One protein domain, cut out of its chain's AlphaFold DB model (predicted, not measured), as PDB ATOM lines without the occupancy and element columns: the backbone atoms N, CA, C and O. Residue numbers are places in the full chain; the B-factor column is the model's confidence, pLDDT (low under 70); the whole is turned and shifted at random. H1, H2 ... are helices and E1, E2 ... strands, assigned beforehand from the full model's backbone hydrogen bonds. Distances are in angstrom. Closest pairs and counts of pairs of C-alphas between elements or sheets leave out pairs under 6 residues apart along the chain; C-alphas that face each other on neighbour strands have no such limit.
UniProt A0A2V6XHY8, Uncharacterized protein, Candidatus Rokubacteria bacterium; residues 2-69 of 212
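Overview. This is residues 2 to 69 of the 212 residues of an uncharacterized protein of Candidatus Rokubacteria bacterium (UniProt A0A2V6XHY8). A two-stranded hairpin, E1 and E2, and a lone helix, H1, stand well away from each other, joined by a long link that makes an open arch. Residues 31 to 54, which include H1, stick out free, and beyond the end of H1 the last residues, 55 to 69, form a looped tail. The printed part has 68 residues with two named strands and one named helix, in the order E1, E2, H1; the sheet is antiparallel, in the order E1, E2. The class is mixed, helices and strands, with under half of the residues in named elements. The whole is extended, with a radius of gyration of the C-alphas of 18.9 A, and flat, spanning 54 by 39 by 17 A.

Arrangement. E1, residues 6 to 11, and E2, residues 14 to 20, are antiparallel neighbours and a hairpin, with 143 degrees between their directions. The C-alphas of Asn 8 and Arg 18 face each other at 4.5 A. N 7 and O 19, 2.9 A apart, and N 19 and O 7, 2.8 A apart, are within hydrogen-bond range. Residues 2 to 3 pair with residues 27 to 28, antiparallel. H1, residues 39 to 54, is apart from E1. In H1 every O i to N i+4 pair is within hydrogen-bond range.

Along the chain. E1 begins at C-alpha 6, (172.439, 102.813, 149.734), and is 15.4 A long. E2 is 17.3 A long and ends at C-alpha 20, (171.555, 102.025, 145.386). H1 is 22.3 A long and ends at C-alpha 54, (158.309, 125.112, 135.135).

Size, cuts and confidence. The C-alphas farthest apart, those of Ser 12 and Glu 69, are 54.6 A apart. The printed part has no cut. The link from E1 to E2 is tight, and that from E2 to H1, 18 residues, is long. The mean pLDDT of the printed part is 75.6; residues 9 to 18, 62 and 65 to 69 are under 70.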
ATOM      1  N   THR A   2     164.693 110.540 155.336       70.81
ATOM      2  CA  THR A   2     164.685 109.280 154.565       70.81
ATOM      3  C   THR A   2     166.036 108.593 154.686       70.81
ATOM      4  O   THR A   2     167.056 109.187 154.333       70.81
ATOM      5  N   PHE A   3     166.034 107.347 155.139       71.44
ATOM      6  CA  PHE A   3     167.232 106.547 155.370       71.44
ATOM      7  C   PHE A   3     167.255 105.322 154.444       71.44
ATOM      8  O   PHE A   3     166.235 104.950 153.867       71.44
ATOM      9  N   GLY A   4     168.431 104.705 154.281       76.69
ATOM     10  CA  GLY A   4     168.562 103.444 153.538       76.69
ATOM     11  C   GLY A   4     168.680 103.570 152.017       76.69
ATOM     12  O   GLY A   4     168.433 102.601 151.314       76.69
ATOM     13  N   LYS A   5     169.080 104.734 151.480       76.12
ATOM     14  CA  LYS A   5     169.235 104.928 150.021       76.12
ATOM     15  C   LYS A   5     170.352 104.089 149.390       76.12
ATOM     16  O   LYS A   5     170.348 103.873 148.180       76.12
ATOM     17  N   THR A   6     171.317 103.640 150.184       77.94
ATOM     18  CA  THR A   6     172.439 102.813 149.734       77.94
ATOM     19  C   THR A   6     172.678 101.672 150.715       77.94
ATOM     20  O   THR A   6     172.544 101.843 151.927       77.94
ATOM     21  N   ARG A   7     173.034 100.502 150.185       75.19
ATOM     22  CA  ARG A   7     173.424  99.310 150.941       75.19
ATOM     23  C   ARG A   7     174.747  98.807 150.379       75.19
ATOM     24  O   ARG A   7     175.040  98.997 149.202       75.19
ATOM     25  N   ASN A   8     175.565  98.210 151.233       73.62
ATOM     26  CA  ASN A   8     176.759  97.515 150.779       73.62
ATOM     27  C   ASN A   8     176.351  96.120 150.304       73.62
ATOM     28  O   ASN A   8     175.791  95.352 151.090       73.62
ATOM     29  N   ASP A   9     176.637  95.800 149.047       65.56
ATOM     30  CA  ASP A   9     176.512  94.435 148.552       65.56
ATOM     31  C   ASP A   9     177.713  93.639 149.061       65.56
ATOM     32  O   ASP A   9     178.850  93.857 148.644       65.56
ATOM     33  N   ALA A  10     177.460  92.733 150.003       58.66
ATOM     34  CA  ALA A  10     178.429  91.732 150.413       58.66
ATOM     35  C   ALA A  10     178.262  90.513 149.499       58.66
ATOM     36  O   ALA A  10     177.437  89.639 149.762       58.66
ATOM     37  N   LYS A  11     179.032  90.452 148.411       52.78
ATOM     38  CA  LYS A  11     179.347  89.163 147.787       52.78
ATOM     39  C   LYS A  11     180.569  88.616 148.529       52.78
ATOM     40  O   LYS A  11     181.524  89.344 148.760       52.78
ATOM     41  N   SER A  12     180.493  87.365 148.986       49.66
ATOM     42  CA  SER A  12     181.613  86.642 149.622       49.66
ATOM     43  C   SER A  12     182.247  87.295 150.866       49.66
ATOM     44  O   SER A  12     183.459  87.255 151.038       49.66
ATOM     45  N   GLY A  13     181.447  87.881 151.765       60.66
ATOM     46  CA  GLY A  13     181.932  88.328 153.086       60.66
ATOM     47  C   GLY A  13     182.771  89.614 153.089       60.66
ATOM     48  O   GLY A  13     183.134  90.092 154.160       60.66
ATOM     49  N   VAL A  14     183.012  90.218 151.922       57.50
ATOM     50  CA  VAL A  14     183.695  91.509 151.778       57.50
ATOM     51  C   VAL A  14     182.722  92.507 151.149       57.50
ATOM     52  O   VAL A  14     182.095  92.244 150.125       57.50
ATOM     53  N   ALA A  15     182.541  93.660 151.793       57.66
ATOM     54  CA  ALA A  15     181.680  94.729 151.293       57.66
ATOM     55  C   ALA A  15     182.378  95.481 150.143       57.66
ATOM     56  O   ALA A  15     182.982  96.528 150.364       57.66
ATOM     57  N   GLU A  16     182.316  94.951 148.921       57.75
ATOM     58  CA  GLU A  16     183.074  95.494 147.780       57.75
ATOM     59  C   GLU A  16     182.394  96.675 147.068       57.75
ATOM     60  O   GLU A  16     183.079  97.477 146.431       57.75
ATOM     61  N   ARG A  17     181.062  96.844 147.159       63.88
ATOM     62  CA  ARG A  17     180.376  97.927 146.428       63.88
ATOM     63  C   ARG A  17     179.137  98.475 147.133       63.88
ATOM     64  O   ARG A  17     178.255  97.732 147.553       63.88
ATOM     65  N   ARG A  18     179.036  99.809 147.196       68.56
ATOM     66  CA  ARG A  18     177.797 100.516 147.560       68.56
ATOM     67  C   ARG A  18     176.828 100.490 146.386       68.56
ATOM     68  O   ARG A  18     177.121 101.056 145.333       68.56
ATOM     69  N   VAL A  19     175.678  99.863 146.589       77.56
ATOM     70  CA  VAL A  19     174.600  99.758 145.608       77.56
ATOM     71  C   VAL A  19     173.409 100.587 146.075       77.56
ATOM     72  O   VAL A  19     173.116 100.686 147.270       77.56
ATOM     73  N   ALA A  20     172.766 101.264 145.124       76.44
ATOM     74  CA  ALA A  20     171.555 102.025 145.386       76.44
ATOM     75  C   ALA A  20     170.414 101.053 145.709       76.44
ATOM     76  O   ALA A  20     170.146 100.130 144.943       76.44
ATOM     77  N   VAL A  21     169.766 101.255 146.853       77.75
ATOM     78  CA  VAL A  21     168.641 100.422 147.289       77.75
ATOM     79  C   VAL A  21     167.383 100.924 146.601       77.75
ATOM     80  O   VAL A  21     167.163 102.138 146.528       77.75
ATOM     81  N   ASP A  22     166.559  99.994 146.122       78.12
ATOM     82  CA  ASP A  22     165.248 100.307 145.557       78.12
ATOM     83  C   ASP A  22     164.378 101.093 146.557       78.12
ATOM     84  O   ASP A  22     164.509 100.946 147.775       78.12
ATOM     85  N   GLN A  23     163.472 101.930 146.047       72.00
ATOM     86  CA  GLN A  23     162.662 102.840 146.865       72.00
ATOM     87  C   GLN A  23     161.808 102.105 147.907       72.00
ATOM     88  O   GLN A  23     161.538 102.666 148.965       72.00
ATOM     89  N   LYS A  24     161.439 100.838 147.661       74.19
ATOM     90  CA  LYS A  24     160.727  99.993 148.635       74.19
ATOM     91  C   LYS A  24     161.527  99.705 149.910       74.19
ATOM     92  O   LYS A  24     160.928  99.412 150.937       74.19
ATOM     93  N   GLY A  25     162.857  99.786 149.858       71.50
ATOM     94  CA  GLY A  25     163.731  99.611 151.022       71.50
ATOM     95  C   GLY A  25     163.985 100.900 151.807       71.50
ATOM     96  O   GLY A  25     164.704 100.873 152.805       71.50
ATOM     97  N   TRP A  26     163.447 102.036 151.356       82.12
ATOM     98  CA  TRP A  26     163.637 103.310 152.037       82.12
ATOM     99  C   TRP A  26     162.621 103.436 153.160       82.12
ATOM    100  O   TRP A  26     161.418 103.327 152.940       82.12
ATOM    101  N   PHE A  27     163.097 103.748 154.359       76.50
ATOM    102  CA  PHE A  27     162.218 104.093 155.466       76.50
ATOM    103  C   PHE A  27     162.243 105.607 155.686       76.50
ATOM    104  O   PHE A  27     163.304 106.241 155.769       76.50
ATOM    105  N   VAL A  28     161.049 106.200 155.721       77.19
ATOM    106  CA  VAL A  28     160.831 107.628 155.962       77.19
ATOM    107  C   VAL A  28     160.275 107.781 157.369       77.19
ATOM    108  O   VAL A  28     159.158 107.355 157.640       77.19
ATOM    109  N   VAL A  29     161.047 108.403 158.257       82.56
ATOM    110  CA  VAL A  29     160.603 108.726 159.620       82.56
ATOM    111  C   VAL A  29     160.192 110.192 159.660       82.56
ATOM    112  O   VAL A  29     160.988 111.069 159.293       82.56
ATOM    113  N   GLN A  30     158.960 110.455 160.093       75.00
ATOM    114  CA  GLN A  30     158.498 111.799 160.435       75.00
ATOM    115  C   GLN A  30     158.916 112.099 161.876       75.00
ATOM    116  O   GLN A  30     158.689 111.287 162.767       75.00
ATOM    117  N   ASN A  31     159.597 113.225 162.087       80.25
ATOM    118  CA  ASN A  31     160.031 113.666 163.409       80.25
ATOM    119  C   ASN A  31     159.693 115.148 163.555       80.25
ATOM    120  O   ASN A  31     160.323 116.001 162.925       80.25
ATOM    121  N   ASP A  32     158.699 115.430 164.388       77.44
ATOM    122  CA  ASP A  32     158.167 116.776 164.576       77.44
ATOM    123  C   ASP A  32     159.068 117.647 165.465       77.44
ATOM    124  O   ASP A  32     159.056 118.866 165.334       77.44
ATOM    125  N   GLY A  33     159.939 117.045 166.285       80.19
ATOM    126  CA  GLY A  33     160.912 117.767 167.116       80.19
ATOM    127  C   GLY A  33     162.077 118.382 166.331       80.19
ATOM    128  O   GLY A  33     162.766 119.266 166.830       80.19
ATOM    129  N   LEU A  34     162.292 117.949 165.085       80.12
ATOM    130  CA  LEU A  34     163.285 118.521 164.162       80.12
ATOM    131  C   LEU A  34     162.655 119.506 163.161       80.12
ATOM    132  O   LEU A  34     163.308 119.935 162.205       80.12
ATOM    133  N   ARG A  35     161.372 119.842 163.333       81.56
ATOM    134  CA  ARG A  35     160.610 120.653 162.386       81.56
ATOM    135  C   ARG A  35     160.890 122.144 162.606       81.56
ATOM    136  O   ARG A  35     160.275 122.797 163.435       81.56
ATOM    137  N   ILE A  36     161.823 122.686 161.825       87.44
ATOM    138  CA  ILE A  36     162.218 124.111 161.873       87.44
ATOM    139  C   ILE A  36     161.155 125.025 161.228       87.44
ATOM    140  O   ILE A  36     161.036 126.196 161.574       87.44
ATOM    141  N   ILE A  37     160.390 124.509 160.261       89.44
ATOM    142  CA  ILE A  37     159.445 125.275 159.435       89.44
ATOM    143  C   ILE A  37     158.101 124.546 159.439       89.44
ATOM    144  O   ILE A  37     158.078 123.324 159.307       89.44
ATOM    145  N   SER A  38     156.987 125.275 159.555       88.62
ATOM    146  CA  SER A  38     155.649 124.674 159.483       88.62
ATOM    147  C   SER A  38     155.378 124.039 158.114       88.62
ATOM    148  O   SER A  38     155.821 124.548 157.080       88.62
ATOM    149  N   ASP A  39     154.596 122.956 158.091       87.56
ATOM    150  CA  ASP A  39     154.242 122.253 156.847       87.56
ATOM    151  C   ASP A  39     153.496 123.164 155.867       87.56
ATOM    152  O   ASP A  39     153.677 123.075 154.654       87.56
ATOM    153  N   GLU A  40     152.695 124.097 156.385       91.75
ATOM    154  CA  GLU A  40     151.990 125.077 155.567       91.75
ATOM    155  C   GLU A  40     152.968 126.019 154.843       91.75
ATOM    156  O   GLU A  40     152.873 126.218 153.623       91.75
ATOM    157  N   LEU A  41     153.945 126.571 155.576       93.81
ATOM    158  CA  LEU A  41     154.962 127.459 155.017       93.81
ATOM    159  C   LEU A  41     155.868 126.699 154.045       93.81
ATOM    160  O   LEU A  41     156.164 127.195 152.955       93.81
ATOM    161  N   TRP A  42     156.246 125.471 154.394       92.31
ATOM    162  CA  TRP A  42     157.014 124.599 153.517       92.31
ATOM    163  C   TRP A  42     156.252 124.279 152.224       92.31
ATOM    164  O   TRP A  42     156.787 124.454 151.127       92.31
ATOM    165  N   GLY A  43     154.962 123.955 152.321       92.94
ATOM    166  CA  GLY A  43     154.097 123.728 151.167       92.94
ATOM    167  C   GLY A  43     153.988 124.959 150.261       92.94
ATOM    168  O   GLY A  43     154.003 124.836 149.034       92.94
ATOM    169  N   ARG A  44     153.943 126.175 150.824       93.69
ATOM    170  CA  ARG A  44     154.000 127.423 150.035       93.69
ATOM    171  C   ARG A  44     155.321 127.563 149.276       93.69
ATOM    172  O   ARG A  44     155.313 127.957 148.106       93.69
ATOM    173  N   VAL A  45     156.442 127.240 149.917       94.75
ATOM    174  CA  VAL A  45     157.776 127.277 149.297       94.75
ATOM    175  C   VAL A  45     157.881 126.255 148.170       94.75
ATOM    176  O   VAL A  45     158.349 126.602 147.084       94.75
ATOM    177  N   GLU A  46     157.405 125.029 148.375       94.56
ATOM    178  CA  GLU A  46     157.398 123.988 147.345       94.56
ATOM    179  C   GLU A  46     156.535 124.372 146.145       94.56
ATOM    180  O   GLU A  46     156.990 124.259 145.003       94.56
ATOM    181  N   ARG A  47     155.334 124.920 146.378       92.00
ATOM    182  CA  ARG A  47     154.476 125.447 145.305       92.00
ATOM    183  C   ARG A  47     155.194 126.524 144.498       92.00
ATOM    184  O   ARG A  47     155.200 126.469 143.266       92.00
ATOM    185  N   ARG A  48     155.854 127.472 145.170       90.12
ATOM    186  CA  ARG A  48     156.645 128.518 144.506       90.12
ATOM    187  C   ARG A  48     157.813 127.925 143.720       90.12
ATOM    188  O   ARG A  48     157.983 128.272 142.556       90.12
ATOM    189  N   ARG A  49     158.587 127.011 144.313       91.06
ATOM    190  CA  ARG A  49     159.711 126.330 143.651       91.06
ATOM    191  C   ARG A  49     159.258 125.567 142.410       91.06
ATOM    192  O   ARG A  49     159.913 125.674 141.379       91.06
ATOM    193  N   ARG A  50     158.134 124.847 142.478       86.88
ATOM    194  CA  ARG A  50     157.555 124.132 141.332       86.88
ATOM    195  C   ARG A  50     157.162 125.098 140.218       86.88
ATOM    196  O   ARG A  50     157.542 124.863 139.076       86.88
ATOM    197  N   LYS A  51     156.478 126.197 140.557       83.44
ATOM    198  CA  LYS A  51     156.089 127.242 139.598       83.44
ATOM    199  C   LYS A  51     157.309 127.850 138.900       83.44
ATOM    200  O   LYS A  51     157.325 127.946 137.680       83.44
ATOM    201  N   THR A  52     158.354 128.195 139.653       76.81
ATOM    202  CA  THR A  52     159.601 128.722 139.080       76.81
ATOM    203  C   THR A  52     160.319 127.672 138.228       76.81
ATOM    204  O   THR A  52     160.822 127.994 137.158       76.81
ATOM    205  N   ASN A  53     160.338 126.404 138.652       79.19
ATOM    206  CA  ASN A  53     160.988 125.321 137.911       79.19
ATOM    207  C   ASN A  53     160.332 125.035 136.551       79.19
ATOM    208  O   ASN A  53     161.037 124.658 135.619       79.19
ATOM    209  N   GLN A  54     159.019 125.241 136.416       78.56
ATOM    210  CA  GLN A  54     158.309 125.112 135.135       78.56
ATOM    211  C   GLN A  54     158.744 126.159 134.101       78.56
ATOM    212  O   GLN A  54     158.604 125.929 132.906       78.56
ATOM    213  N   THR A  55     159.292 127.298 134.537       70.94
ATOM    214  CA  THR A  55     159.793 128.348 133.636       70.94
ATOM    215  C   THR A  55     161.090 127.945 132.926       70.94
ATOM    216  O   THR A  55     161.446 128.536 131.909       70.94
ATOM    217  N   PHE A  56     161.811 126.943 133.433       70.88
ATOM    218  CA  PHE A  56     163.034 126.480 132.793       70.88
ATOM    219  C   PHE A  56     162.718 125.439 131.717       70.88
ATOM    220  O   PHE A  56     162.264 124.334 132.016       70.88
ATOM    221  N   VAL A  57     163.024 125.774 130.464       71.75
ATOM    222  CA  VAL A  57     162.914 124.843 129.336       71.75
ATOM    223  C   VAL A  57     163.962 123.739 129.495       71.75
ATOM    224  O   VAL A  57     165.151 124.014 129.680       71.75
ATOM    225  N   ARG A  58     163.527 122.479 129.435       77.12
ATOM    226  CA  ARG A  58     164.399 121.295 129.415       77.12
ATOM    227  C   ARG A  58     164.400 120.689 128.015       77.12
ATOM    228  O   ARG A  58     163.393 120.753 127.318       77.12
ATOM    229  N   ASN A  59     165.534 120.141 127.600       74.50
ATOM    230  CA  ASN A  59     165.650 119.392 126.356       74.50
ATOM    231  C   ASN A  59     164.972 118.016 126.481       74.50
ATOM    232  O   ASN A  59     164.583 117.590 127.571       74.50
ATOM    233  N   GLN A  60     164.848 117.302 125.360       70.81
ATOM    234  CA  GLN A  60     164.244 115.960 125.324       70.81
ATOM    235  C   GLN A  60     165.026 114.921 126.153       70.81
ATOM    236  O   GLN A  60     164.473 113.907 126.558       70.81
ATOM    237  N   GLN A  61     166.294 115.198 126.456       71.06
ATOM    238  CA  GLN A  61     167.170 114.375 127.298       71.06
ATOM    239  C   GLN A  61     167.073 114.761 128.791       71.06
ATOM    240  O   GLN A  61     167.862 114.296 129.610       71.06
ATOM    241  N   GLY A  62     166.132 115.644 129.158       68.12
ATOM    242  CA  GLY A  62     165.896 116.104 130.529       68.12
ATOM    243  C   GLY A  62     166.911 117.123 131.066       68.12
ATOM    244  O   GLY A  62     166.757 117.596 132.193       68.12
ATOM    245  N   GLN A  63     167.921 117.500 130.281       71.56
ATOM    246  CA  GLN A  63     168.907 118.520 130.636       71.56
ATOM    247  C   GLN A  63     168.329 119.927 130.438       71.56
ATOM    248  O   GLN A  63     167.505 120.170 129.559       71.56
ATOM    249  N   LEU A  64     168.754 120.883 131.264       74.12
ATOM    250  CA  LEU A  64     168.293 122.268 131.169       74.12
ATOM    251  C   LEU A  64     168.758 122.879 129.837       74.12
ATOM    252  O   LEU A  64     169.958 122.964 129.595       74.12
ATOM    253  N   HIS A  65     167.826 123.331 128.993       62.28
ATOM    254  CA  HIS A  65     168.136 123.828 127.645       62.28
ATOM    255  C   HIS A  65     168.791 125.223 127.644       62.28
ATOM    256  O   HIS A  65     169.134 125.751 126.589       62.28
ATOM    257  N   GLY A  66     168.975 125.808 128.830       64.38
ATOM    258  CA  GLY A  66     169.609 127.098 129.060       64.38
ATOM    259  C   GLY A  66     168.990 127.830 130.248       64.38
ATOM    260  O   GLY A  66     167.985 127.406 130.824       64.38
ATOM    261  N   ARG A  67     169.605 128.953 130.627       58.41
ATOM    262  CA  ARG A  67     169.029 129.885 131.601       58.41
ATOM    263  C   ARG A  67     167.851 130.604 130.927       58.41
ATOM    264  O   ARG A  67     168.090 131.253 129.913       58.41
ATOM    265  N   PRO A  68     166.615 130.520 131.450       61.25
ATOM    266  CA  PRO A  68     165.497 131.249 130.874       61.25
ATOM    267  C   PRO A  68     165.788 132.746 130.954       61.25
ATOM    268  O   PRO A  68     166.246 133.234 131.991       61.25
ATOM    269  N   GLU A  69     165.458 133.485 129.898       56.47
ATOM    270  CA  GLU A  69     165.539 134.955 129.854       56.47
ATOM    271  C   GLU A  69     164.506 135.629 130.781       56.47
ATOM    272  O   GLU A  69     164.174 136.794 130.632       56.47
TER     273      GLU A  69